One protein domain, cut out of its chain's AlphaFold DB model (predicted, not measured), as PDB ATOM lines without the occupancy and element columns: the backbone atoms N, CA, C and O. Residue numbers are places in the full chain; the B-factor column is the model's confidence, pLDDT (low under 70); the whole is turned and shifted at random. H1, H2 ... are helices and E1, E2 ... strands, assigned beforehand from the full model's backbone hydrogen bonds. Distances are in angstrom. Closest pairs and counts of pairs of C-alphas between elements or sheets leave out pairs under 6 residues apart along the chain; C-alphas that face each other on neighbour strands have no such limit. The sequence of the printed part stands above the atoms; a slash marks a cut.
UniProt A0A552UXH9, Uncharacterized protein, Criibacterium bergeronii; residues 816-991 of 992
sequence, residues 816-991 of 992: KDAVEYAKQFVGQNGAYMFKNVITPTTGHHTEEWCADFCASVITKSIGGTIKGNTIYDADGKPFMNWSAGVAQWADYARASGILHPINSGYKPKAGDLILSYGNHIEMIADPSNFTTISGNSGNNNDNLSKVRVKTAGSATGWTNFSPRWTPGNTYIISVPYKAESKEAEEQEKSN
ATOM      1  N   LYS A 816     -37.505  31.078 -80.563       71.88
ATOM      2  CA  LYS A 816     -38.317  31.774 -79.548       71.88
ATOM      3  C   LYS A 816     -37.731  31.662 -78.137       71.88
ATOM      4  O   LYS A 816     -37.765  32.628 -77.385       71.88
ATOM      5  N   ASP A 817     -37.118  30.531 -77.795       73.69
ATOM      6  CA  ASP A 817     -36.548  30.315 -76.462       73.69
ATOM      7  C   ASP A 817     -35.201  31.038 -76.307       73.69
ATOM      8  O   ASP A 817     -34.850  31.486 -75.215       73.69
ATOM      9  N   ALA A 818     -34.472  31.248 -77.411       79.31
ATOM     10  CA  ALA A 818     -33.349  32.181 -77.448       79.31
ATOM     11  C   ALA A 818     -33.807  33.632 -77.217       79.31
ATOM     12  O   ALA A 818     -33.153  34.374 -76.482       79.31
ATOM     13  N   VAL A 819     -34.954  34.024 -77.783       73.44
ATOM     14  CA  VAL A 819     -35.583  35.333 -77.550       73.44
ATOM     15  C   VAL A 819     -36.039  35.497 -76.098       73.44
ATOM     16  O   VAL A 819     -35.716  36.516 -75.489       73.44
ATOM     17  N   GLU A 820     -36.713  34.509 -75.505       68.69
ATOM     18  CA  GLU A 820     -37.082  34.540 -74.080       68.69
ATOM     19  C   GLU A 820     -35.857  34.551 -73.157       68.69
ATOM     20  O   GLU A 820     -35.862  35.243 -72.138       68.69
ATOM     21  N   TYR A 821     -34.770  33.866 -73.525       70.06
ATOM     22  CA  TYR A 821     -33.500  33.977 -72.807       70.06
ATOM     23  C   TYR A 821     -32.894  35.385 -72.927       70.06
ATOM     24  O   TYR A 821     -32.486  35.962 -71.924       70.06
ATOM     25  N   ALA A 822     -32.895  35.998 -74.114       71.31
ATOM     26  CA  ALA A 822     -32.385  37.359 -74.300       71.31
ATOM     27  C   ALA A 822     -33.209  38.428 -73.559       71.31
ATOM     28  O   ALA A 822     -32.635  39.384 -73.033       71.31
ATOM     29  N   LYS A 823     -34.536  38.255 -73.463       65.00
ATOM     30  CA  LYS A 823     -35.430  39.141 -72.695       65.00
ATOM     31  C   LYS A 823     -35.043  39.227 -71.213       65.00
ATOM     32  O   LYS A 823     -35.208  40.288 -70.621       65.00
ATOM     33  N   GLN A 824     -34.460  38.173 -70.631       60.19
ATOM     34  CA  GLN A 824     -34.028  38.143 -69.221       60.19
ATOM     35  C   GLN A 824     -32.908  39.152 -68.897       60.19
ATOM     36  O   GLN A 824     -32.730  39.509 -67.737       60.19
ATOM     37  N   PHE A 825     -32.177  39.646 -69.904       59.34
ATOM     38  CA  PHE A 825     -31.104  40.635 -69.725       59.34
ATOM     39  C   PHE A 825     -31.564  42.089 -69.925       59.34
ATOM     40  O   PHE A 825     -30.808  43.027 -69.657       59.34
ATOM     41  N   VAL A 826     -32.799  42.306 -70.389       53.84
ATOM     42  CA  VAL A 826     -33.348  43.643 -70.651       53.84
ATOM     43  C   VAL A 826     -33.577  44.380 -69.329       53.84
ATOM     44  O   VAL A 826     -34.445  44.013 -68.542       53.84
ATOM     45  N   GLY A 827     -32.816  45.455 -69.105       47.12
ATOM     46  CA  GLY A 827     -32.972  46.342 -67.944       47.12
ATOM     47  C   GLY A 827     -31.914  46.208 -66.842       47.12
ATOM     48  O   GLY A 827     -31.971  46.968 -65.877       47.12
ATOM     49  N   GLN A 828     -30.920  45.318 -66.968       48.38
ATOM     50  CA  GLN A 828     -29.835  45.226 -65.979       48.38
ATOM     51  C   GLN A 828     -28.914  46.463 -66.012       48.38
ATOM     52  O   GLN A 828     -28.004  46.578 -66.832       48.38
ATOM     53  N   ASN A 829     -29.130  47.397 -65.081       36.34
ATOM     54  CA  ASN A 829     -28.244  48.541 -64.850       36.34
ATOM     55  C   ASN A 829     -26.966  48.104 -64.106       36.34
ATOM     56  O   ASN A 829     -26.970  47.962 -62.887       36.34
ATOM     57  N   GLY A 830     -25.849  47.967 -64.829       37.31
ATOM     58  CA  GLY A 830     -24.505  47.970 -64.230       37.31
ATOM     59  C   GLY A 830     -23.985  46.635 -63.683       37.31
ATOM     60  O   GLY A 830     -22.983  46.623 -62.967       37.31
ATOM     61  N   ALA A 831     -24.606  45.504 -64.026       30.56
ATOM     62  CA  ALA A 831     -23.951  44.207 -63.866       30.56
ATOM     63  C   ALA A 831     -22.819  44.076 -64.904       30.56
ATOM     64  O   ALA A 831     -23.040  44.300 -66.093       30.56
ATOM     65  N   TYR A 832     -21.611  43.692 -64.473       36.78
ATOM     66  CA  TYR A 832     -20.513  43.382 -65.396       36.78
ATOM     67  C   TYR A 832     -20.968  42.310 -66.388       36.78
ATOM     68  O   TYR A 832     -21.267  41.186 -65.973       36.78
ATOM     69  N   MET A 833     -20.977  42.639 -67.683       38.81
ATOM     70  CA  MET A 833     -21.370  41.705 -68.738       38.81
ATOM     71  C   MET A 833     -20.370  40.541 -68.830       38.81
ATOM     72  O   MET A 833     -19.379  40.573 -69.550       38.81
ATOM     73  N   PHE A 834     -20.703  39.489 -68.080       52.59
ATOM     74  CA  PHE A 834     -20.312  38.097 -68.270       52.59
ATOM     75  C   PHE A 834     -18.840  37.720 -68.024       52.59
ATOM     76  O   PHE A 834     -18.107  37.376 -68.943       52.59
ATOM     77  N   LYS A 835     -18.449  37.573 -66.752       35.03
ATOM     78  CA  LYS A 835     -17.236  36.799 -66.395       35.03
ATOM     79  C   LYS A 835     -17.445  35.270 -66.390       35.03
ATOM     80  O   LYS A 835     -16.473  34.520 -66.377       35.03
ATOM     81  N   ASN A 836     -18.704  34.818 -66.389       37.56
ATOM     82  CA  ASN A 836     -19.098  33.411 -66.199       37.56
ATOM     83  C   ASN A 836     -19.950  32.835 -67.356       37.56
ATOM     84  O   ASN A 836     -20.432  31.713 -67.238       37.56
ATOM     85  N   VAL A 837     -20.196  33.603 -68.427       43.56
ATOM     86  CA  VAL A 837     -21.085  33.205 -69.548       43.56
ATOM     87  C   VAL A 837     -20.426  33.455 -70.907       43.56
ATOM     88  O   VAL A 837     -20.534  32.615 -71.792       43.56
ATOM     89  N   ILE A 838     -19.686  34.559 -71.044       43.44
ATOM     90  CA  ILE A 838     -18.838  34.862 -72.201       43.44
ATOM     91  C   ILE A 838     -17.380  34.735 -71.755       43.44
ATOM     92  O   ILE A 838     -17.046  35.017 -70.604       43.44
ATOM     93  N   THR A 839     -16.504  34.296 -72.656       40.88
ATOM     94  CA  THR A 839     -15.055  34.468 -72.501       40.88
ATOM     95  C   THR A 839     -14.619  35.545 -73.492       40.88
ATOM     96  O   THR A 839     -14.324  35.196 -74.635       40.88
ATOM     97  N   PRO A 840     -14.621  36.837 -73.110       43.81
ATOM     98  CA  PRO A 840     -14.221  37.897 -74.024       43.81
ATOM     99  C   PRO A 840     -12.765  37.687 -74.444       43.81
ATOM    100  O   PRO A 840     -11.864  37.571 -73.604       43.81
ATOM    101  N   THR A 841     -12.524  37.631 -75.752       44.84
ATOM    102  CA  THR A 841     -11.167  37.717 -76.295       44.84
ATOM    103  C   THR A 841     -10.626  39.129 -76.047       44.84
ATOM    104  O   THR A 841     -11.358  40.114 -76.055       44.84
ATOM    105  N   THR A 842      -9.340  39.259 -75.730       38.31
ATOM    106  CA  THR A 842      -8.800  40.538 -75.245       38.31
ATOM    107  C   THR A 842      -8.586  41.545 -76.377       38.31
ATOM    108  O   THR A 842      -7.704  41.321 -77.205       38.31
ATOM    109  N   GLY A 843      -9.294  42.682 -76.343       48.59
ATOM    110  CA  GLY A 843      -8.965  43.874 -77.146       48.59
ATOM    111  C   GLY A 843     -10.092  44.487 -77.989       48.59
ATOM    112  O   GLY A 843      -9.786  45.055 -79.030       48.59
ATOM    113  N   HIS A 844     -11.358  44.351 -77.581       54.69
ATOM    114  CA  HIS A 844     -12.527  44.720 -78.398       54.69
ATOM    115  C   HIS A 844     -12.810  46.226 -78.514       54.69
ATOM    116  O   HIS A 844     -12.500  47.021 -77.623       54.69
ATOM    117  N   HIS A 845     -13.508  46.584 -79.591       53.34
ATOM    118  CA  HIS A 845     -14.108  47.889 -79.863       53.34
ATOM    119  C   HIS A 845     -15.634  47.903 -79.628       53.34
ATOM    120  O   HIS A 845     -16.268  46.889 -79.346       53.34
ATOM    121  N   THR A 846     -16.251  49.086 -79.727       50.72
ATOM    122  CA  THR A 846     -17.637  49.343 -79.291       50.72
ATOM    123  C   THR A 846     -18.720  48.519 -79.994       50.72
ATOM    124  O   THR A 846     -19.778  48.295 -79.409       50.72
ATOM    125  N   GLU A 847     -18.464  48.085 -81.227       53.75
ATOM    126  CA  GLU A 847     -19.422  47.398 -82.109       53.75
ATOM    127  C   GLU A 847     -19.393  45.862 -81.936       53.75
ATOM    128  O   GLU A 847     -20.296  45.161 -82.391       53.75
ATOM    129  N   GLU A 848     -18.381  45.332 -81.239       68.25
ATOM    130  CA  GLU A 848     -18.123  43.888 -81.113       68.25
ATOM    131  C   GLU A 848     -18.900  43.251 -79.943       68.25
ATOM    132  O   GLU A 848     -19.375  42.120 -80.033       68.25
ATOM    133  N   TRP A 849     -19.191  44.033 -78.897       69.75
ATOM    134  CA  TRP A 849     -20.059  43.658 -77.767       69.75
ATOM    135  C   TRP A 849     -21.450  43.157 -78.182       69.75
ATOM    136  O   TRP A 849     -22.067  42.336 -77.497       69.75
ATOM    137  N   CYS A 850     -21.951  43.672 -79.303       76.12
ATOM    138  CA  CYS A 850     -23.226  43.300 -79.897       76.12
ATOM    139  C   CYS A 850     -23.173  41.850 -80.411       76.12
ATOM    140  O   CYS A 850     -24.117  41.079 -80.222       76.12
ATOM    141  N   ALA A 851     -22.035  41.466 -81.002       79.69
ATOM    142  CA  ALA A 851     -21.793  40.127 -81.513       79.69
ATOM    143  C   ALA A 851     -21.616  39.108 -80.377       79.69
ATOM    144  O   ALA A 851     -22.269  38.064 -80.387       79.69
ATOM    145  N   ASP A 852     -20.797  39.433 -79.371       77.12
ATOM    146  CA  ASP A 852     -20.581  38.609 -78.173       77.12
ATOM    147  C   ASP A 852     -21.905  38.255 -77.472       77.12
ATOM    148  O   ASP A 852     -22.146  37.088 -77.137       77.12
ATOM    149  N   PHE A 853     -22.798  39.240 -77.304       78.25
ATOM    150  CA  PHE A 853     -24.129  39.034 -76.728       78.25
ATOM    151  C   PHE A 853     -24.962  38.032 -77.541       78.25
ATOM    152  O   PHE A 853     -25.391  37.008 -77.000       78.25
ATOM    153  N   CYS A 854     -25.159  38.283 -78.841       83.56
ATOM    154  CA  CYS A 854     -25.964  37.411 -79.702       83.56
ATOM    155  C   CYS A 854     -25.399  35.982 -79.760       83.56
ATOM    156  O   CYS A 854     -26.151  35.018 -79.624       83.56
ATOM    157  N   ALA A 855     -24.078  35.825 -79.889       82.75
ATOM    158  CA  ALA A 855     -23.429  34.515 -79.956       82.75
ATOM    159  C   ALA A 855     -23.616  33.696 -78.674       82.75
ATOM    160  O   ALA A 855     -23.780  32.475 -78.721       82.75
ATOM    161  N   SER A 856     -23.635  34.368 -77.527       78.00
ATOM    162  CA  SER A 856     -23.760  33.731 -76.216       78.00
ATOM    163  C   SER A 856     -25.209  33.376 -75.878       78.00
ATOM    164  O   SER A 856     -25.457  32.333 -75.271       78.00
ATOM    165  N   VAL A 857     -26.171  34.177 -76.351       79.88
ATOM    166  CA  VAL A 857     -27.600  33.825 -76.374       79.88
ATOM    167  C   VAL A 857     -27.833  32.569 -77.220       79.88
ATOM    168  O   VAL A 857     -28.391  31.601 -76.703       79.88
ATOM    169  N   ILE A 858     -27.337  32.544 -78.467       86.50
ATOM    170  CA  ILE A 858     -27.434  31.388 -79.382       86.50
ATOM    171  C   ILE A 858     -26.795  30.144 -78.755       86.50
ATOM    172  O   ILE A 858     -27.428  29.095 -78.654       86.50
ATOM    173  N   THR A 859     -25.546  30.255 -78.289       82.81
ATOM    174  CA  THR A 859     -24.811  29.129 -77.692       82.81
ATOM    175  C   THR A 859     -25.582  28.534 -76.517       82.81
ATOM    176  O   THR A 859     -25.676  27.313 -76.387       82.81
ATOM    177  N   LYS A 860     -26.157  29.380 -75.653       77.25
ATOM    178  CA  LYS A 860     -26.835  28.902 -74.450       77.25
ATOM    179  C   LYS A 860     -28.214  28.299 -74.734       77.25
ATOM    180  O   LYS A 860     -28.547  27.302 -74.094       77.25
ATOM    181  N   SER A 861     -28.976  28.830 -75.692       80.31
ATOM    182  CA  SER A 861     -30.308  28.311 -76.054       80.31
ATOM    183  C   SER A 861     -30.261  26.955 -76.774       80.31
ATOM    184  O   SER A 861     -31.186  26.156 -76.619       80.31
ATOM    185  N   ILE A 862     -29.165  26.647 -77.484       83.12
ATOM    186  CA  ILE A 862     -28.916  25.322 -78.093       83.12
ATOM    187  C   ILE A 862     -28.172  24.337 -77.170       83.12
ATOM    188  O   ILE A 862     -27.966  23.186 -77.548       83.12
ATOM    189  N   GLY A 863     -27.745  24.772 -75.977       78.19
ATOM    190  CA  GLY A 863     -26.996  23.942 -75.020       78.19
ATOM    191  C   GLY A 863     -25.537  23.698 -75.411       78.19
ATOM    192  O   GLY A 863     -24.929  22.729 -74.963       78.19
ATOM    193  N   GLY A 864     -25.005  24.556 -76.277       80.44
ATOM    194  CA  GLY A 864     -23.735  24.395 -76.961       80.44
ATOM    195  C   GLY A 864     -22.512  24.948 -76.231       80.44
ATOM    196  O   GLY A 864     -22.553  25.321 -75.057       80.44
ATOM    197  N   THR A 865     -21.398  25.031 -76.965       78.81
ATOM    198  CA  THR A 865     -20.132  25.627 -76.499       78.81
ATOM    199  C   THR A 865     -19.447  26.427 -77.608       78.81
ATOM    200  O   THR A 865     -19.426  25.996 -78.757       78.81
ATOM    201  N   ILE A 866     -18.830  27.565 -77.274       74.88
ATOM    202  CA  ILE A 866     -17.949  28.300 -78.200       74.88
ATOM    203  C   ILE A 866     -16.532  27.725 -78.090       74.88
ATOM    204  O   ILE A 866     -16.019  27.555 -76.981       74.88
ATOM    205  N   LYS A 867     -15.878  27.439 -79.223       75.12
ATOM    206  CA  LYS A 867     -14.445  27.093 -79.274       75.12
ATOM    207  C   LYS A 867     -13.806  27.840 -80.443       75.12
ATOM    208  O   LYS A 867     -14.072  27.527 -81.600       75.12
ATOM    209  N   GLY A 868     -12.977  28.841 -80.144       74.75
ATOM    210  CA  GLY A 868     -12.483  29.772 -81.165       74.75
ATOM    211  C   GLY A 868     -13.641  30.495 -81.861       74.75
ATOM    212  O   GLY A 868     -14.597  30.898 -81.205       74.75
ATOM    213  N   ASN A 869     -13.580  30.596 -83.188       75.81
ATOM    214  CA  ASN A 869     -14.559  31.302 -84.024       75.81
ATOM    215  C   ASN A 869     -15.775  30.431 -84.421       75.81
ATOM    216  O   ASN A 869     -16.387  30.644 -85.468       75.81
ATOM    217  N   THR A 870     -16.129  29.424 -83.616       80.44
ATOM    218  CA  THR A 870     -17.224  28.492 -83.923       80.44
ATOM    219  C   THR A 870     -18.062  28.190 -82.682       80.44
ATOM    220  O   THR A 870     -17.544  27.785 -81.637       80.44
ATOM    221  N   ILE A 871     -19.377  28.367 -82.824       85.12
ATOM    222  CA  ILE A 871     -20.411  27.853 -81.927       85.12
ATOM    223  C   ILE A 871     -20.641  26.386 -82.297       85.12
ATOM    224  O   ILE A 871     -20.951  26.068 -83.448       85.12
ATOM    225  N   TYR A 872     -20.513  25.500 -81.318       84.56
ATOM    226  CA  TYR A 872     -20.849  24.084 -81.421       84.56
ATOM    227  C   TYR A 872     -22.154  23.807 -80.676       84.56
ATOM    228  O   TYR A 872     -22.390  24.423 -79.639       84.56
ATOM    229  N   ASP A 873     -22.972  22.878 -81.166       84.62
ATOM    230  CA  ASP A 873     -24.182  22.413 -80.477       84.62
ATOM    231  C   ASP A 873     -23.865  21.534 -79.245       84.62
ATOM    232  O   ASP A 873     -22.701  21.306 -78.894       84.62
ATOM    233  N   ALA A 874     -24.910  21.052 -78.564       82.81
ATOM    234  CA  ALA A 874     -24.785  20.158 -77.410       82.81
ATOM    235  C   ALA A 874     -24.136  18.793 -77.741       82.81
ATOM    236  O   ALA A 874     -23.516  18.192 -76.865       82.81
ATOM    237  N   ASP A 875     -24.217  18.332 -78.997       83.62
ATOM    238  CA  ASP A 875     -23.544  17.115 -79.479       83.62
ATOM    239  C   ASP A 875     -22.062  17.375 -79.829       83.62
ATOM    240  O   ASP A 875     -21.311  16.447 -80.138       83.62
ATOM    241  N   GLY A 876     -21.619  18.638 -79.805       81.81
ATOM    242  CA  GLY A 876     -20.272  19.049 -80.181       81.81
ATOM    243  C   GLY A 876     -20.041  19.171 -81.691       81.81
ATOM    244  O   GLY A 876     -18.882  19.197 -82.111       81.81
ATOM    245  N   LYS A 877     -21.099  19.267 -82.507       85.94
ATOM    246  CA  LYS A 877     -21.028  19.531 -83.956       85.94
ATOM    247  C   LYS A 877     -20.979  21.043 -84.216       85.94
ATOM    248  O   LYS A 877     -21.572  21.795 -83.445       85.94
ATOM    249  N   PRO A 878     -20.311  21.528 -85.280       85.81
ATOM    250  CA  PRO A 878     -20.370  22.940 -85.658       85.81
ATOM    251  C   PRO A 878     -21.814  23.364 -85.968       85.81
ATOM    252  O   PRO A 878     -22.433  22.817 -86.877       85.81
ATOM    253  N   PHE A 879     -22.336  24.337 -85.221       86.00
ATOM    254  CA  PHE A 879     -23.671  24.908 -85.415       86.00
ATOM    255  C   PHE A 879     -23.606  26.163 -86.292       86.00
ATOM    256  O   PHE A 879     -24.338  26.294 -87.270       86.00
ATOM    257  N   MET A 880     -22.701  27.087 -85.955       85.25
ATOM    258  CA  MET A 880     -22.504  28.337 -86.687       85.25
ATOM    259  C   MET A 880     -21.100  28.890 -86.420       85.25
ATOM    260  O   MET A 880     -20.599  28.805 -85.300       85.25
ATOM    261  N   ASN A 881     -20.463  29.501 -87.418       83.00
ATOM    262  CA  ASN A 881     -19.248  30.287 -87.190       83.00
ATOM    263  C   ASN A 881     -19.596  31.679 -86.645       83.00
ATOM    264  O   ASN A 881     -20.622  32.250 -87.013       83.00
ATOM    265  N   TRP A 882     -18.735  32.212 -85.782       79.19
ATOM    266  CA  TRP A 882     -18.889  33.475 -85.055       79.19
ATOM    267  C   TRP A 882     -17.566  34.253 -85.037       79.19
ATOM    268  O   TRP A 882     -16.485  33.667 -85.060       79.19
ATOM    269  N   SER A 883     -17.648  35.579 -84.965       74.44
ATOM    270  CA  SER A 883     -16.532  36.445 -84.583       74.44
ATOM    271  C   SER A 883     -17.062  37.643 -83.802       74.44
ATOM    272  O   SER A 883     -18.193  38.073 -84.029       74.44
ATOM    273  N   ALA A 884     -16.213  38.207 -82.942       66.12
ATOM    274  CA  ALA A 884     -16.414  39.512 -82.317       66.12
ATOM    275  C   ALA A 884     -16.705  40.604 -83.371       66.12
ATOM    276  O   ALA A 884     -17.613  41.418 -83.219       66.12
ATOM    277  N   GLY A 885     -15.990  40.573 -84.502       74.88
ATOM    278  CA  GLY A 885     -16.177  41.532 -85.587       74.88
ATOM    279  C   GLY A 885     -17.439  41.256 -86.411       74.88
ATOM    280  O   GLY A 885     -17.485  40.286 -87.170       74.88
ATOM    281  N   VAL A 886     -18.423  42.163 -86.362       81.19
ATOM    282  CA  VAL A 886     -19.703  42.069 -87.104       81.19
ATOM    283  C   VAL A 886     -19.511  41.814 -88.607       81.19
ATOM    284  O   VAL A 886     -20.253  41.031 -89.200       81.19
ATOM    285  N   ALA A 887     -18.500  42.430 -89.235       82.38
ATOM    286  CA  ALA A 887     -18.155  42.182 -90.640       82.38
ATOM    287  C   ALA A 887     -17.771  40.713 -90.890       82.38
ATOM    288  O   ALA A 887     -18.338  40.066 -91.766       82.38
ATOM    289  N   GLN A 888     -16.875  40.161 -90.064       82.50
ATOM    290  CA  GLN A 888     -16.429  38.769 -90.175       82.50
ATOM    291  C   GLN A 888     -17.572  37.788 -89.897       82.50
ATOM    292  O   GLN A 888     -17.666  36.755 -90.557       82.50
ATOM    293  N   TRP A 889     -18.469  38.102 -88.956       85.44
ATOM    294  CA  TRP A 889     -19.624  37.244 -88.698       85.44
ATOM    295  C   TRP A 889     -20.602  37.234 -89.885       85.44
ATOM    296  O   TRP A 889     -21.079  36.169 -90.282       85.44
ATOM    297  N   ALA A 890     -20.823  38.385 -90.525       86.44
ATOM    298  CA  ALA A 890     -21.585  38.464 -91.768       86.44
ATOM    299  C   ALA A 890     -20.892  37.731 -92.935       86.44
ATOM    300  O   ALA A 890     -21.566  37.051 -93.706       86.44
ATOM    301  N   ASP A 891     -19.561  37.799 -93.050       86.62
ATOM    302  CA  ASP A 891     -18.793  37.028 -94.038       86.62
ATOM    303  C   ASP A 891     -18.939  35.517 -93.831       86.62
ATOM    304  O   ASP A 891     -19.194  34.786 -94.792       86.62
ATOM    305  N   TYR A 892     -18.855  35.043 -92.584       85.50
ATOM    306  CA  TYR A 892     -19.101  33.640 -92.252       85.50
ATOM    307  C   TYR A 892     -20.540  33.218 -92.561       85.50
ATOM    308  O   TYR A 892     -20.745  32.181 -93.187       85.50
ATOM    309  N   ALA A 893     -21.539  34.028 -92.200       87.81
ATOM    310  CA  ALA A 893     -22.936  33.756 -92.533       87.81
ATOM    311  C   ALA A 893     -23.175  33.715 -94.055       87.81
ATOM    312  O   ALA A 893     -23.953  32.890 -94.536       87.81
ATOM    313  N   ARG A 894     -22.466  34.551 -94.830       87.94
ATOM    314  CA  ARG A 894     -22.502  34.533 -96.300       87.94
ATOM    315  C   ARG A 894     -21.860  33.266 -96.864       87.94
ATOM    316  O   ARG A 894     -22.445  32.639 -97.741       87.94
ATOM    317  N   ALA A 895     -20.706  32.858 -96.335       85.06
ATOM    318  CA  ALA A 895     -20.027  31.617 -96.721       85.06
ATOM    319  C   ALA A 895     -20.839  30.356 -96.364       85.06
ATOM    320  O   ALA A 895     -20.793  29.370 -97.096       85.06
ATOM    321  N   SER A 896     -21.619  30.400 -95.281       81.88
ATOM    322  CA  SER A 896     -22.554  29.342 -94.872       81.88
ATOM    323  C   SER A 896     -23.927  29.407 -95.563       81.88
ATOM    324  O   SER A 896     -24.782  28.582 -95.256       81.88
ATOM    325  N   GLY A 897     -24.169  30.356 -96.477       87.50
ATOM    326  CA  GLY A 897     -25.431  30.463 -97.227       87.50
ATOM    327  C   GLY A 897     -26.650  30.921 -96.410       87.50
ATOM    328  O   GLY A 897     -27.777  30.779 -96.876       87.50
ATOM    329  N   ILE A 898     -26.435  31.469 -95.210       89.38
ATOM    330  CA  ILE A 898     -27.484  31.883 -94.258       89.38
ATOM    331  C   ILE A 898     -27.622  33.409 -94.116       89.38
ATOM    332  O   ILE A 898     -28.405  33.878 -93.292       89.38
ATOM    333  N   LEU A 899     -26.870  34.193 -94.898       92.62
ATOM    334  CA  LEU A 899     -26.976  35.655 -94.952       92.62
ATOM    335  C   LEU A 899     -27.900  36.101 -96.096       92.62
ATOM    336  O   LEU A 899     -27.558  35.969 -97.271       92.62
ATOM    337  N   HIS A 900     -29.020  36.720 -95.742       93.12
ATOM    338  CA  HIS A 900     -30.038  37.226 -96.660       93.12
ATOM    339  C   HIS A 900     -29.954  38.756 -96.757       93.12
ATOM    340  O   HIS A 900     -30.017  39.427 -95.727       93.12
ATOM    341  N   PRO A 901     -29.833  39.356 -97.955       90.56
ATOM    342  CA  PRO A 901     -30.048  40.794 -98.132       90.56
ATOM    343  C   PRO A 901     -31.435  41.208 -97.631       90.56
ATOM    344  O   PRO A 901     -32.400  40.480 -97.852       90.56
ATOM    345  N   ILE A 902     -31.560  42.389 -97.022       82.50
ATOM    346  CA  ILE A 902     -32.821  42.861 -96.414       82.50
ATOM    347  C   ILE A 902     -34.032  42.855 -97.374       82.50
ATOM    348  O   ILE A 902     -35.166  42.671 -96.945       82.50
ATOM    349  N   ASN A 903     -33.777  42.988 -98.682       80.31
ATOM    350  CA  ASN A 903     -34.779  43.004 -99.753       80.31
ATOM    351  C   ASN A 903     -34.887  41.669-100.529       80.31
ATOM    352  O   ASN A 903     -35.441  41.649-101.624       80.31
ATOM    353  N   SER A 904     -34.350  40.551-100.021       83.50
ATOM    354  CA  SER A 904     -34.338  39.259-100.741       83.50
ATOM    355  C   SER A 904     -35.691  38.539-100.812       83.50
ATOM    356  O   SER A 904     -35.797  37.496-101.455       83.50
ATOM    357  N   GLY A 905     -36.712  39.044-100.112       81.75
ATOM    358  CA  GLY A 905     -37.973  38.334 -99.876       81.75
ATOM    359  C   GLY A 905     -37.910  37.306 -98.737       81.75
ATOM    360  O   GLY A 905     -38.920  36.659 -98.455       81.75
ATOM    361  N   TYR A 906     -36.766  37.163 -98.055       88.75
ATOM    362  CA  TYR A 906     -36.660  36.343 -96.850       88.75
ATOM    363  C   TYR A 906     -37.583  36.867 -95.739       88.75
ATOM    364  O   TYR A 906     -37.571  38.057 -95.422       88.75
ATOM    365  N   LYS A 907     -38.366  35.972 -95.127       87.12
ATOM    366  CA  LYS A 907     -39.205  36.285 -93.964       87.12
ATOM    367  C   LYS A 907     -38.446  35.927 -92.677       87.12
ATOM    368  O   LYS A 907     -38.265  34.731 -92.439       87.12
ATOM    369  N   PRO A 908     -38.014  36.910 -91.863       88.19
ATOM    370  CA  PRO A 908     -37.321  36.645 -90.606       88.19
ATOM    371  C   PRO A 908     -38.205  35.931 -89.585       88.19
ATOM    372  O   PRO A 908     -39.428  36.089 -89.572       88.19
ATOM    373  N   LYS A 909     -37.556  35.184 -88.695       89.06
ATOM    374  CA  LYS A 909     -38.145  34.439 -87.581       89.06
ATOM    375  C   LYS A 909     -37.651  34.982 -86.240       89.06
ATOM    376  O   LYS A 909     -36.628  35.660 -86.159       89.06
ATOM    377  N   ALA A 910     -38.372  34.671 -85.164       82.75
ATOM    378  CA  ALA A 910     -37.899  34.950 -83.811       82.75
ATOM    379  C   ALA A 910     -36.597  34.168 -83.551       82.75
ATOM    380  O   ALA A 910     -36.562  32.950 -83.720       82.75
ATOM    381  N   GLY A 911     -35.533  34.873 -83.166       84.12
ATOM    382  CA  GLY A 911     -34.188  34.326 -82.968       84.12
ATOM    383  C   GLY A 911     -33.210  34.563 -84.128       84.12
ATOM    384  O   GLY A 911     -32.006  34.421 -83.913       84.12
ATOM    385  N   ASP A 912     -33.677  34.963 -85.316       93.06
ATOM    386  CA  ASP A 912     -32.789  35.409 -86.403       93.06
ATOM    387  C   ASP A 912     -32.037  36.689 -86.012       93.06
ATOM    388  O   ASP A 912     -32.452  37.409 -85.104       93.06
ATOM    389  N   LEU A 913     -30.937  37.015 -86.698       92.88
ATOM    390  CA  LEU A 913     -30.191  38.257 -86.449       92.88
ATOM    391  C   LEU A 913     -30.399  39.248 -87.596       92.88
ATOM    392  O   LEU A 913     -30.332  38.852 -88.754       92.88
ATOM    393  N   ILE A 914     -30.563  40.538 -87.302       92.19
ATOM    394  CA  ILE A 914     -30.348  41.621 -88.275       92.19
ATOM    395  C   ILE A 914     -29.000  42.286 -87.997       92.19
ATOM    396  O   ILE A 914     -28.638  42.522 -86.846       92.19
ATOM    397  N   LEU A 915     -28.255  42.603 -89.053       91.75
ATOM    398  CA  LEU A 915     -26.988  43.317 -88.958       91.75
ATOM    399  C   LEU A 915     -26.844  44.369 -90.049       91.75
ATOM    400  O   LEU A 915     -27.303  44.180 -91.174       91.75
ATOM    401  N   SER A 916     -26.107  45.429 -89.729       88.88
ATOM    402  CA  SER A 916     -25.456  46.278 -90.722       88.88
ATOM    403  C   SER A 916     -23.982  45.888 -90.779       88.88
ATOM    404  O   SER A 916     -23.289  45.846 -89.755       88.88
ATOM    405  N   TYR A 917     -23.520  45.539 -91.978       85.50
ATOM    406  CA  TYR A 917     -22.218  44.932 -92.218       85.50
ATOM    407  C   TYR A 917     -21.088  45.807 -91.670       85.50
ATOM    408  O   TYR A 917     -20.943  46.965 -92.065       85.50
ATOM    409  N   GLY A 918     -20.303  45.253 -90.742       78.38
ATOM    410  CA  GLY A 918     -19.203  45.970 -90.092       78.38
ATOM    411  C   GLY A 918     -19.624  47.201 -89.287       78.38
ATOM    412  O   GLY A 918     -18.842  48.140 -89.232       78.38
ATOM    413  N   ASN A 919     -20.846  47.223 -88.738       80.00
ATOM    414  CA  ASN A 919     -21.342  48.327 -87.907       80.00
ATOM    415  C   ASN A 919     -22.100  47.858 -86.653       80.00
ATOM    416  O   ASN A 919     -21.880  48.393 -85.573       80.00
ATOM    417  N   HIS A 920     -23.063  46.933 -86.781       84.69
ATOM    418  CA  HIS A 920     -23.927  46.530 -85.653       84.69
ATOM    419  C   HIS A 920     -24.691  45.233 -85.931       84.69
ATOM    420  O   HIS A 920     -24.977  44.940 -87.091       84.69
ATOM    421  N   ILE A 921     -25.073  44.497 -84.882       87.62
ATOM    422  CA  ILE A 921     -25.893  43.277 -84.966       87.62
ATOM    423  C   ILE A 921     -26.866  43.168 -83.784       87.62
ATOM    424  O   ILE A 921     -26.517  43.489 -82.649       87.62
ATOM    425  N   GLU A 922     -28.096  42.728 -84.053       89.00
ATOM    426  CA  GLU A 922     -29.175  42.566 -83.071       89.00
ATOM    427  C   GLU A 922     -29.979  41.294 -83.365       89.00
ATOM    428  O   GLU A 922     -30.121  40.904 -84.523       89.00
ATOM    429  N   MET A 923     -30.554  40.661 -82.343       90.94
ATOM    430  CA  MET A 923     -31.440  39.506 -82.526       90.94
ATOM    431  C   MET A 923     -32.898  39.952 -82.657       90.94
ATOM    432  O   MET A 923     -33.385  40.734 -81.844       90.94
ATOM    433  N   ILE A 924     -33.613  39.434 -83.653       89.62
ATOM    434  CA  ILE A 924     -35.032  39.683 -83.905       89.62
ATOM    435  C   ILE A 924     -35.857  38.914 -82.865       89.62
ATOM    436  O   ILE A 924     -35.828  37.687 -82.801       89.62
ATOM    437  N   ALA A 925     -36.590  39.651 -82.035       79.44
ATOM    438  CA  ALA A 925     -37.441  39.129 -80.970       79.44
ATOM    439  C   ALA A 925     -38.907  38.968 -81.393       79.44
ATOM    440  O   ALA A 925     -39.579  38.048 -80.938       79.44
ATOM    441  N   ASP A 926     -39.388  39.846 -82.268       76.56
ATOM    442  CA  ASP A 926     -40.697  39.737 -82.910       76.56
ATOM    443  C   ASP A 926     -40.572  40.217 -84.366       76.56
ATOM    444  O   ASP A 926     -40.378  41.416 -84.592       76.56
ATOM    445  N   PRO A 927     -40.673  39.315 -85.358       76.94
ATOM    446  CA  PRO A 927     -40.651  39.686 -86.769       76.94
ATOM    447  C   PRO A 927     -41.819  40.576 -87.212       76.94
ATOM    448  O   PRO A 927     -41.657  41.320 -88.177       76.94
ATOM    449  N   SER A 928     -42.977  40.514 -86.543       71.25
ATOM    450  CA  SER A 928     -44.209  41.178 -86.997       71.25
ATOM    451  C   SER A 928     -44.170  42.697 -86.805       71.25
ATOM    452  O   SER A 928     -44.458  43.431 -87.746       71.25
ATOM    453  N   ASN A 929     -43.715  43.179 -85.642       68.38
ATOM    454  CA  ASN A 929     -43.455  44.604 -85.387       68.38
ATOM    455  C   ASN A 929     -41.975  44.980 -85.590       68.38
ATOM    456  O   ASN A 929     -41.542  46.067 -85.203       68.38
ATOM    457  N   PHE A 930     -41.177  44.063 -86.145       74.00
ATOM    458  CA  PHE A 930     -39.720  44.148 -86.259       74.00
ATOM    459  C   PHE A 930     -39.046  44.641 -84.962       74.00
ATOM    460  O   PHE A 930     -38.336  45.653 -84.926       74.00
ATOM    461  N   THR A 931     -39.320  43.939 -83.860       75.31
ATOM    462  CA  THR A 931     -38.686  44.186 -82.559       75.31
ATOM    463  C   THR A 931     -37.403  43.377 -82.431       75.31
ATOM    464  O   THR A 931     -37.359  42.201 -82.782       75.31
ATOM    465  N   THR A 932     -36.359  44.004 -81.899       83.56
ATOM    466  CA  THR A 932     -34.985  43.494 -81.806       83.56
ATOM    467  C   THR A 932     -34.413  43.688 -80.399       83.56
ATOM    468  O   THR A 932     -34.837  44.590 -79.673       83.56
ATOM    469  N   ILE A 933     -33.460  42.836 -80.009       78.94
ATOM    470  CA  ILE A 933     -32.729  42.871 -78.734       78.94
ATOM    471  C   ILE A 933     -31.224  42.870 -79.026       78.94
ATOM    472  O   ILE A 933     -30.744  42.047 -79.809       78.94
ATOM    473  N   SER A 934     -30.467  43.761 -78.385       75.69
ATOM    474  CA  SER A 934     -29.019  43.885 -78.599       75.69
ATOM    475  C   SER A 934     -28.246  44.285 -77.351       75.69
ATOM    476  O   SER A 934     -28.729  45.055 -76.520       75.69
ATOM    477  N   GLY A 935     -27.016  43.783 -77.231       68.69
ATOM    478  CA  GLY A 935     -26.015  44.360 -76.337       68.69
ATOM    479  C   GLY A 935     -25.467  45.655 -76.938       68.69
ATOM    480  O   GLY A 935     -25.261  45.733 -78.145       68.69
ATOM    481  N   ASN A 936     -25.240  46.676 -76.115       61.62
ATOM    482  CA  ASN A 936     -24.676  47.957 -76.534       61.62
ATOM    483  C   ASN A 936     -23.595  48.390 -75.532       61.62
ATOM    484  O   ASN A 936     -23.834  48.346 -74.322       61.62
ATOM    485  N   SER A 937     -22.426  48.806 -76.026       52.66
ATOM    486  CA  SER A 937     -21.341  49.326 -75.191       52.66
ATOM    487  C   SER A 937     -21.496  50.824 -74.925       52.66
ATOM    488  O   SER A 937     -21.686  51.641 -75.828       52.66
ATOM    489  N   GLY A 938     -21.370  51.221 -73.660       44.91
ATOM    490  CA  GLY A 938     -21.296  52.635 -73.316       44.91
ATOM    491  C   GLY A 938     -19.922  53.208 -73.661       44.91
ATOM    492  O   GLY A 938     -19.020  53.139 -72.837       44.91
ATOM    493  N   ASN A 939     -19.776  53.737 -74.882       41.34
ATOM    494  CA  ASN A 939     -18.659  54.539 -75.416       41.34
ATOM    495  C   ASN A 939     -17.366  54.553 -74.558       41.34
ATOM    496  O   ASN A 939     -17.186  55.416 -73.696       41.34
ATOM    497  N   ASN A 940     -16.457  53.606 -74.826       41.47
ATOM    498  CA  ASN A 940     -15.139  53.452 -74.183       41.47
ATOM    499  C   ASN A 940     -15.136  53.290 -72.643       41.47
ATOM    500  O   ASN A 940     -14.110  53.539 -72.008       41.47
ATOM    501  N   ASN A 941     -16.252  52.893 -72.021       38.88
ATOM    502  CA  ASN A 941     -16.356  52.757 -70.570       38.88
ATOM    503  C   ASN A 941     -17.234  51.550 -70.183       38.88
ATOM    504  O   ASN A 941     -18.453  51.664 -70.050       38.88
ATOM    505  N   ASP A 942     -16.597  50.394 -69.971       40.91
ATOM    506  CA  ASP A 942     -17.210  49.063 -69.768       40.91
ATOM    507  C   ASP A 942     -18.341  49.015 -68.717       40.91
ATOM    508  O   ASP A 942     -19.225  48.160 -68.776       40.91
ATOM    509  N   ASN A 943     -18.339  49.956 -67.767       38.62
ATOM    510  CA  ASN A 943     -19.341  50.101 -66.707       38.62
ATOM    511  C   ASN A 943     -20.712  50.626 -67.194       38.62
ATOM    512  O   ASN A 943     -21.653  50.689 -66.405       38.62
ATOM    513  N   LEU A 944     -20.825  51.049 -68.458       41.84
ATOM    514  CA  LEU A 944     -22.031  51.653 -69.046       41.84
ATOM    515  C   LEU A 944     -22.715  50.769 -70.106       41.84
ATOM    516  O   LEU A 944     -23.680  51.206 -70.738       41.84
ATOM    517  N   SER A 945     -22.240  49.539 -70.309       50.09
ATOM    518  CA  SER A 945     -22.832  48.587 -71.256       50.09
ATOM    519  C   SER A 945     -24.220  48.115 -70.801       50.09
ATOM    520  O   SER A 945     -24.424  47.812 -69.626       50.09
ATOM    521  N   LYS A 946     -25.189  48.052 -71.726       57.44
ATOM    522  CA  LYS A 946     -26.587  47.660 -71.450       57.44
ATOM    523  C   LYS A 946     -27.174  46.834 -72.591       57.44
ATOM    524  O   LYS A 946     -26.903  47.124 -73.756       57.44
ATOM    525  N   VAL A 947     -28.052  45.885 -72.268       62.47
ATOM    526  CA  VAL A 947     -28.941  45.250 -73.256       62.47
ATOM    527  C   VAL A 947     -30.156  46.149 -73.494       62.47
ATOM    528  O   VAL A 947     -30.744  46.670 -72.544       62.47
ATOM    529  N   ARG A 948     -30.518  46.360 -74.761       63.56
ATOM    530  CA  ARG A 948     -31.623  47.224 -75.202       63.56
ATOM    531  C   ARG A 948     -32.647  46.438 -76.015       63.56
ATOM    532  O   ARG A 948     -32.311  45.433 -76.634       63.56
ATOM    533  N   VAL A 949     -33.876  46.954 -76.048       69.19
ATOM    534  CA  VAL A 949     -34.936  46.548 -76.981       69.19
ATOM    535  C   VAL A 949     -35.211  47.713 -77.929       69.19
ATOM    536  O   VAL A 949     -35.176  48.869 -77.506       69.19
ATOM    537  N   LYS A 950     -35.483  47.416 -79.199       72.12
ATOM    538  CA  LYS A 950     -35.853  48.389 -80.236       72.12
ATOM    539  C   LYS A 950     -36.988  47.815 -81.075       72.12
ATOM    540  O   LYS A 950     -36.840  46.719 -81.605       72.12
ATOM    541  N   THR A 951     -38.076  48.559 -81.249       73.69
ATOM    542  CA  THR A 951     -39.187  48.204 -82.148       73.69
ATOM    543  C   THR A 951     -39.146  49.125 -83.357       73.69
ATOM    544  O   THR A 951     -39.242  50.340 -83.200       73.69
ATOM    545  N   ALA A 952     -38.949  48.560 -84.548       68.06
ATOM    546  CA  ALA A 952     -38.687  49.333 -85.762       68.06
ATOM    547  C   ALA A 952     -39.833  49.313 -86.790       68.06
ATOM    548  O   ALA A 952     -39.751  49.998 -87.809       68.06
ATOM    549  N   GLY A 953     -40.875  48.500 -86.575       69.19
ATOM    550  CA  GLY A 953     -42.024  48.322 -87.474       69.19
ATOM    551  C   GLY A 953     -41.709  47.577 -88.778       69.19
ATOM    552  O   GLY A 953     -42.561  46.882 -89.315       69.19
ATOM    553  N   SER A 954     -40.484  47.690 -89.295       81.31
ATOM    554  CA  SER A 954     -39.987  46.957 -90.460       81.31
ATOM    555  C   SER A 954     -38.457  46.891 -90.463       81.31
ATOM    556  O   SER A 954     -37.786  47.685 -89.800       81.31
ATOM    557  N   ALA A 955     -37.896  45.990 -91.270       76.38
ATOM    558  CA  ALA A 955     -36.452  45.893 -91.466       76.38
ATOM    559  C   ALA A 955     -35.864  47.182 -92.087       76.38
ATOM    560  O   ALA A 955     -34.797  47.640 -91.690       76.38
ATOM    561  N   THR A 956     -36.589  47.837 -93.001       76.88
ATOM    562  CA  THR A 956     -36.199  49.156 -93.533       76.88
ATOM    563  C   THR A 956     -36.248  50.225 -92.441       76.88
ATOM    564  O   THR A 956     -35.298  50.991 -92.294       76.88
ATOM    565  N   GLY A 957     -37.294  50.225 -91.607       78.31
ATOM    566  CA  GLY A 957     -37.390  51.090 -90.428       78.31
ATOM    567  C   GLY A 957     -36.218  50.909 -89.460       78.31
ATOM    568  O   GLY A 957     -35.742  51.889 -88.898       78.31
ATOM    569  N   TRP A 958     -35.679  49.691 -89.333       83.50
ATOM    570  CA  TRP A 958     -34.489  49.422 -88.522       83.50
ATOM    571  C   TRP A 958     -33.248  50.161 -89.043       83.50
ATOM    572  O   TRP A 958     -32.473  50.672 -88.237       83.50
ATOM    573  N   THR A 959     -33.086  50.299 -90.366       81.31
ATOM    574  CA  THR A 959     -31.953  51.054 -90.941       81.31
ATOM    575  C   THR A 959     -31.992  52.544 -90.590       81.31
ATOM    576  O   THR A 959     -30.943  53.143 -90.380       81.31
ATOM    577  N   ASN A 960     -33.178  53.125 -90.381       79.50
ATOM    578  CA  ASN A 960     -33.322  54.544 -90.032       79.50
ATOM    579  C   ASN A 960     -32.755  54.903 -88.640       79.50
ATOM    580  O   ASN A 960     -32.504  56.075 -88.378       79.50
ATOM    581  N   PHE A 961     -32.507  53.925 -87.756       68.12
ATOM    582  CA  PHE A 961     -31.937  54.161 -86.417       68.12
ATOM    583  C   PHE A 961     -30.442  54.536 -86.422       68.12
ATOM    584  O   PHE A 961     -29.887  54.828 -85.362       68.12
ATOM    585  N   SER A 962     -29.759  54.508 -87.572       74.56
ATOM    586  CA  SER A 962     -28.376  54.983 -87.693       74.56
ATOM    587  C   SER A 962     -28.042  55.362 -89.136       74.56
ATOM    588  O   SER A 962     -28.197  54.525 -90.020       74.56
ATOM    589  N   PRO A 963     -27.447  56.541 -89.407       72.50
ATOM    590  CA  PRO A 963     -27.046  56.934 -90.762       72.50
ATOM    591  C   PRO A 963     -25.920  56.067 -91.359       72.50
ATOM    592  O   PRO A 963     -25.565  56.244 -92.522       72.50
ATOM    593  N   ARG A 964     -25.336  55.137 -90.586       77.50
ATOM    594  CA  ARG A 964     -24.401  54.123 -91.106       77.50
ATOM    595  C   ARG A 964     -25.103  52.869 -91.631       77.50
ATOM    596  O   ARG A 964     -24.497  52.109 -92.386       77.50
ATOM    597  N   TRP A 965     -26.342  52.617 -91.217       85.62
ATOM    598  CA  TRP A 965     -27.098  51.436 -91.614       85.62
ATOM    599  C   TRP A 965     -27.932  51.791 -92.842       85.62
ATOM    600  O   TRP A 965     -28.689  52.753 -92.846       85.62
ATOM    601  N   THR A 966     -27.757  51.040 -93.922       84.06
ATOM    602  CA  THR A 966     -28.424  51.304 -95.202       84.06
ATOM    603  C   THR A 966     -28.974  50.002 -95.772       84.06
ATOM    604  O   THR A 966     -28.390  48.943 -95.522       84.06
ATOM    605  N   PRO A 967     -30.032  50.024 -96.599       81.62
ATOM    606  CA  PRO A 967     -30.521  48.812 -97.258       81.62
ATOM    607  C   PRO A 967     -29.455  48.084 -98.099       81.62
ATOM    608  O   PRO A 967     -29.541  46.874 -98.278       81.62
ATOM    609  N   GLY A 968     -28.425  48.798 -98.573       84.38
ATOM    610  CA  GLY A 968     -27.289  48.227 -99.305       84.38
ATOM    611  C   GLY A 968     -26.226  47.535 -98.439       84.38
ATOM    612  O   GLY A 968     -25.436  46.766 -98.979       84.38
ATOM    613  N   ASN A 969     -26.197  47.773 -97.120       88.44
ATOM    614  CA  ASN A 969     -25.274  47.111 -96.183       88.44
ATOM    615  C   ASN A 969     -25.975  46.315 -95.068       88.44
ATOM    616  O   ASN A 969     -25.298  45.814 -94.170       88.44
ATOM    617  N   THR A 970     -27.305  46.199 -95.114       89.75
ATOM    618  CA  THR A 970     -28.112  45.551 -94.072       89.75
ATOM    619  C   THR A 970     -28.602  44.177 -94.520       89.75
ATOM    620  O   THR A 970     -29.085  43.994 -95.642       89.75
ATOM    621  N   TYR A 971     -28.470  43.203 -93.625       92.94
ATOM    622  CA  TYR A 971     -28.704  41.789 -93.888       92.94
ATOM    623  C   TYR A 971     -29.400  41.119 -92.702       92.94
ATOM    624  O   TYR A 971     -29.234  41.537 -91.557       92.94
ATOM    625  N   ILE A 972     -30.126  40.040 -92.980       93.56
ATOM    626  CA  ILE A 972     -30.704  39.138 -91.987       93.56
ATOM    627  C   ILE A 972     -29.913  37.825 -92.034       93.56
ATOM    628  O   ILE A 972     -29.745  37.241 -93.101       93.56
ATOM    629  N   ILE A 973     -29.423  37.351 -90.893       93.38
ATOM    630  CA  ILE A 973     -28.893  35.995 -90.735       93.38
ATOM    631  C   ILE A 973     -30.042  35.092 -90.297       93.38
ATOM    632  O   ILE A 973     -30.584  35.282 -89.208       93.38
ATOM    633  N   SER A 974     -30.349  34.078 -91.105       92.56
ATOM    634  CA  SER A 974     -31.234  32.987 -90.700       92.56
ATOM    635  C   SER A 974     -30.486  32.044 -89.755       92.56
ATOM    636  O   SER A 974     -29.584  31.326 -90.199       92.56
ATOM    637  N   VAL A 975     -30.809  32.044 -88.462       91.00
ATOM    638  CA  VAL A 975     -30.085  31.226 -87.473       91.00
ATOM    639  C   VAL A 975     -30.623  29.787 -87.516       91.00
ATOM    640  O   VAL A 975     -31.837  29.601 -87.424       91.00
ATOM    641  N   PRO A 976     -29.771  28.747 -87.653       87.38
ATOM    642  CA  PRO A 976     -30.205  27.371 -87.930       87.38
ATOM    643  C   PRO A 976     -30.720  26.624 -86.684       87.38
ATOM    644  O   PRO A 976     -30.331  25.491 -86.406       87.38
ATOM    645  N   TYR A 977     -31.606  27.261 -85.916       86.19
ATOM    646  CA  TYR A 977     -32.349  26.631 -84.828       86.19
ATOM    647  C   TYR A 977     -33.165  25.427 -85.317       86.19
ATOM    648  O   TYR A 977     -33.508  25.306 -86.497       86.19
ATOM    649  N   LYS A 978     -33.526  24.541 -84.384       79.62
ATOM    650  CA  LYS A 978     -34.474  23.459 -84.664       79.62
ATOM    651  C   LYS A 978     -35.805  24.062 -85.123       79.62
ATOM    652  O   LYS A 978     -36.225  25.106 -84.624       79.62
ATOM    653  N   ALA A 979     -36.483  23.390 -86.048       62.72
ATOM    654  CA  ALA A 979     -37.876  23.699 -86.345       62.72
ATOM    655  C   ALA A 979     -38.755  23.202 -85.188       62.72
ATOM    656  O   ALA A 979     -38.586  22.071 -84.732       62.72
ATOM    657  N   GLU A 980     -39.670  24.048 -84.721       57.75
ATOM    658  CA  GLU A 980     -40.684  23.672 -83.731       57.75
ATOM    659  C   GLU A 980     -41.586  22.554 -84.289       57.75
ATOM    660  O   GLU A 980     -41.686  22.389 -85.510       57.75
ATOM    661  N   SER A 981     -42.196  21.733 -83.422       51.31
ATOM    662  CA  SER A 981     -43.002  20.599 -83.897       51.31
ATOM    663  C   SER A 981     -44.179  21.086 -84.746       51.31
ATOM    664  O   SER A 981     -44.765  22.139 -84.488       51.31
ATOM    665  N   LYS A 982     -44.522  20.312 -85.787       46.69
ATOM    666  CA  LYS A 982     -45.520  20.697 -86.805       46.69
ATOM    667  C   LYS A 982     -46.884  21.090 -86.233       46.69
ATOM    668  O   LYS A 982     -47.572  21.890 -86.850       46.69
ATOM    669  N   GLU A 983     -47.223  20.589 -85.051       41.59
ATOM    670  CA  GLU A 983     -48.436  20.918 -84.299       41.59
ATOM    671  C   GLU A 983     -48.594  22.437 -84.072       41.59
ATOM    672  O   GLU A 983     -49.709  22.953 -84.122       41.59
ATOM    673  N   ALA A 984     -47.492  23.182 -83.906       44.94
ATOM    674  CA  ALA A 984     -47.522  24.645 -83.821       44.94
ATOM    675  C   ALA A 984     -47.806  25.310 -85.186       44.94
ATOM    676  O   ALA A 984     -48.585  26.258 -85.271       44.94
ATOM    677  N   GLU A 985     -47.224  24.781 -86.268       38.59
ATOM    678  CA  GLU A 985     -47.401  25.297 -87.636       38.59
ATOM    679  C   GLU A 985     -48.784  24.949 -88.234       38.59
ATOM    680  O   GLU A 985     -49.188  25.514 -89.253       38.59
ATOM    681  N   GLU A 986     -49.518  24.020 -87.616       39.69
ATOM    682  CA  GLU A 986     -50.919  23.714 -87.930       39.69
ATOM    683  C   GLU A 986     -51.893  24.602 -87.134       39.69
ATOM    684  O   GLU A 986     -52.895  25.041 -87.698       39.69
ATOM    685  N   GLN A 987     -51.578  24.986 -85.888       38.84
ATOM    686  CA  GLN A 987     -52.409  25.930 -85.120       38.84
ATOM    687  C   GLN A 987     -52.429  27.355 -85.703       38.84
ATOM    688  O   GLN A 987     -53.481  27.998 -85.674       38.84
ATOM    689  N   GLU A 988     -51.328  27.839 -86.296       39.81
ATOM    690  CA  GLU A 988     -51.343  29.113 -87.040       39.81
ATOM    691  C   GLU A 988     -52.156  29.025 -88.344       39.81
ATOM    692  O   GLU A 988     -52.832  29.982 -88.713       39.81
ATOM    693  N   LYS A 989     -52.163  27.868 -89.026       40.25
ATOM    694  CA  LYS A 989     -52.965  27.655 -90.250       40.25
ATOM    695  C   LYS A 989     -54.452  27.423 -89.967       40.25
ATOM    696  O   LYS A 989     -55.265  27.619 -90.861       40.25
ATOM    697  N   SER A 990     -54.810  27.033 -88.744       36.25
ATOM    698  CA  SER A 990     -56.200  26.826 -88.315       36.25
ATOM    699  C   SER A 990     -56.938  28.119 -87.925       36.25
ATOM    700  O   SER A 990     -58.120  28.051 -87.594       36.25
ATOM    701  N   ASN A 991     -56.263  29.275 -87.923       39.44
ATOM    702  CA  ASN A 991     -56.813  30.573 -87.502       39.44
ATOM    703  C   ASN A 991     -56.692  31.670 -88.587       39.44
ATOM    704  O   ASN A 991     -56.669  32.857 -88.254       39.44
TER     705      ASN A 991
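What this domain is: This is residues 816 to 991 of the 992 residues of an uncharacterized protein of Criibacterium bergeronii (UniProt A0A552UXH9). A strongly twisted sheet of six strands makes one wall of the model; helix H2 packs on it over E6 and E7, and the small sheet E1 E2 E3 packs on H2 from another side. H1 packs on the same face as H2, H3 packs on the large sheet over E9 and E5, and the short H4 is on the face opposite H1 and H2, while residues 981 to 991, with H5, stick out as a tail. The 176 printed residues hold five named helices and nine named strands in the order H1 H2 E1 E2 E3 H3 E4 E5 E6 E7 E8 H4 E9 H5; the class is mixed, helices and strands, with under half of the residues in named elements. The large sheet runs E4 E9 E5 E6 E7 E8, and both sheets are antiparallel. The whole is compact, with a radius of gyration of the C-alphas of 15.7 A and spans of 50 by 41 by 33 A.

How they stand to each other: H1, residues 816 to 823, touches H2, residues 849 to 861, at a steep tilt of 47 degrees, opposite ways; their closest C-alphas are those of Ala 818 and Ser 861, 5.1 A apart, and H2 touches with residues 857 to 861 alone. E1, 865 to 867, E2, 870 to 872, and E3, 878 to 881, form a meander, each strand the antiparallel neighbour of the one before; N 865 and O 872 are 2.9 A apart, N 871 and O 880 2.8 A. H2 is on this sheet at a height of 10.0 A. H3, residues 886 to 895, is close to H2 but not clearly touching it, with the C-alphas of Ala 851 and Val 886 closest at 6.3 A. E4, 899 to 901, pairs with E9, 970 to 973, N 900 and O 972 at 2.8 A. E5, 913 to 916, E6, 920 to 926, E7, 931 to 936, and E8, 946 to 951, form a second meander; N 914 and O 922, N 923 and O 933, and N 932 and O 950 are 2.8, 2.9 and 2.8 A apart. E9 also pairs with E5, N 973 and O 913 at 2.8 A. H2 runs along the strands of this sheet, at 8 degrees to E6 on the local plane and a height of 8.8 A. H4, residues 955 to 959, is on the sheet over none of its strands. H5, residues 982 to 989, is not on it. Every O i to N i+4 pair is within hydrogen-bond range in H1, H2, H3 and H4, and 3 of 4 in H5.

Where its parts are: H1 begins at C-alpha 816 (-38.317, 31.774, -79.548). H2 is 18.5 A long, H3 14.2 A, E6 18.3 A, E7 15.7 A and E8 16.5 A. H5 ends at C-alpha 989 (-52.965, 27.655, -90.250).

The domain as a whole: The C-alphas of Gly 843 and Ser 990, the two farthest apart, are 51.4 A apart. The printed part has no cut. The links H1 to H2 and E4 to E5 are long, with 25 and 11 residues. The mean pLDDT of the printed part is 71.3, and 61 residues are under 70, among them 823 to 849, 935 to 949 and 979 to 991.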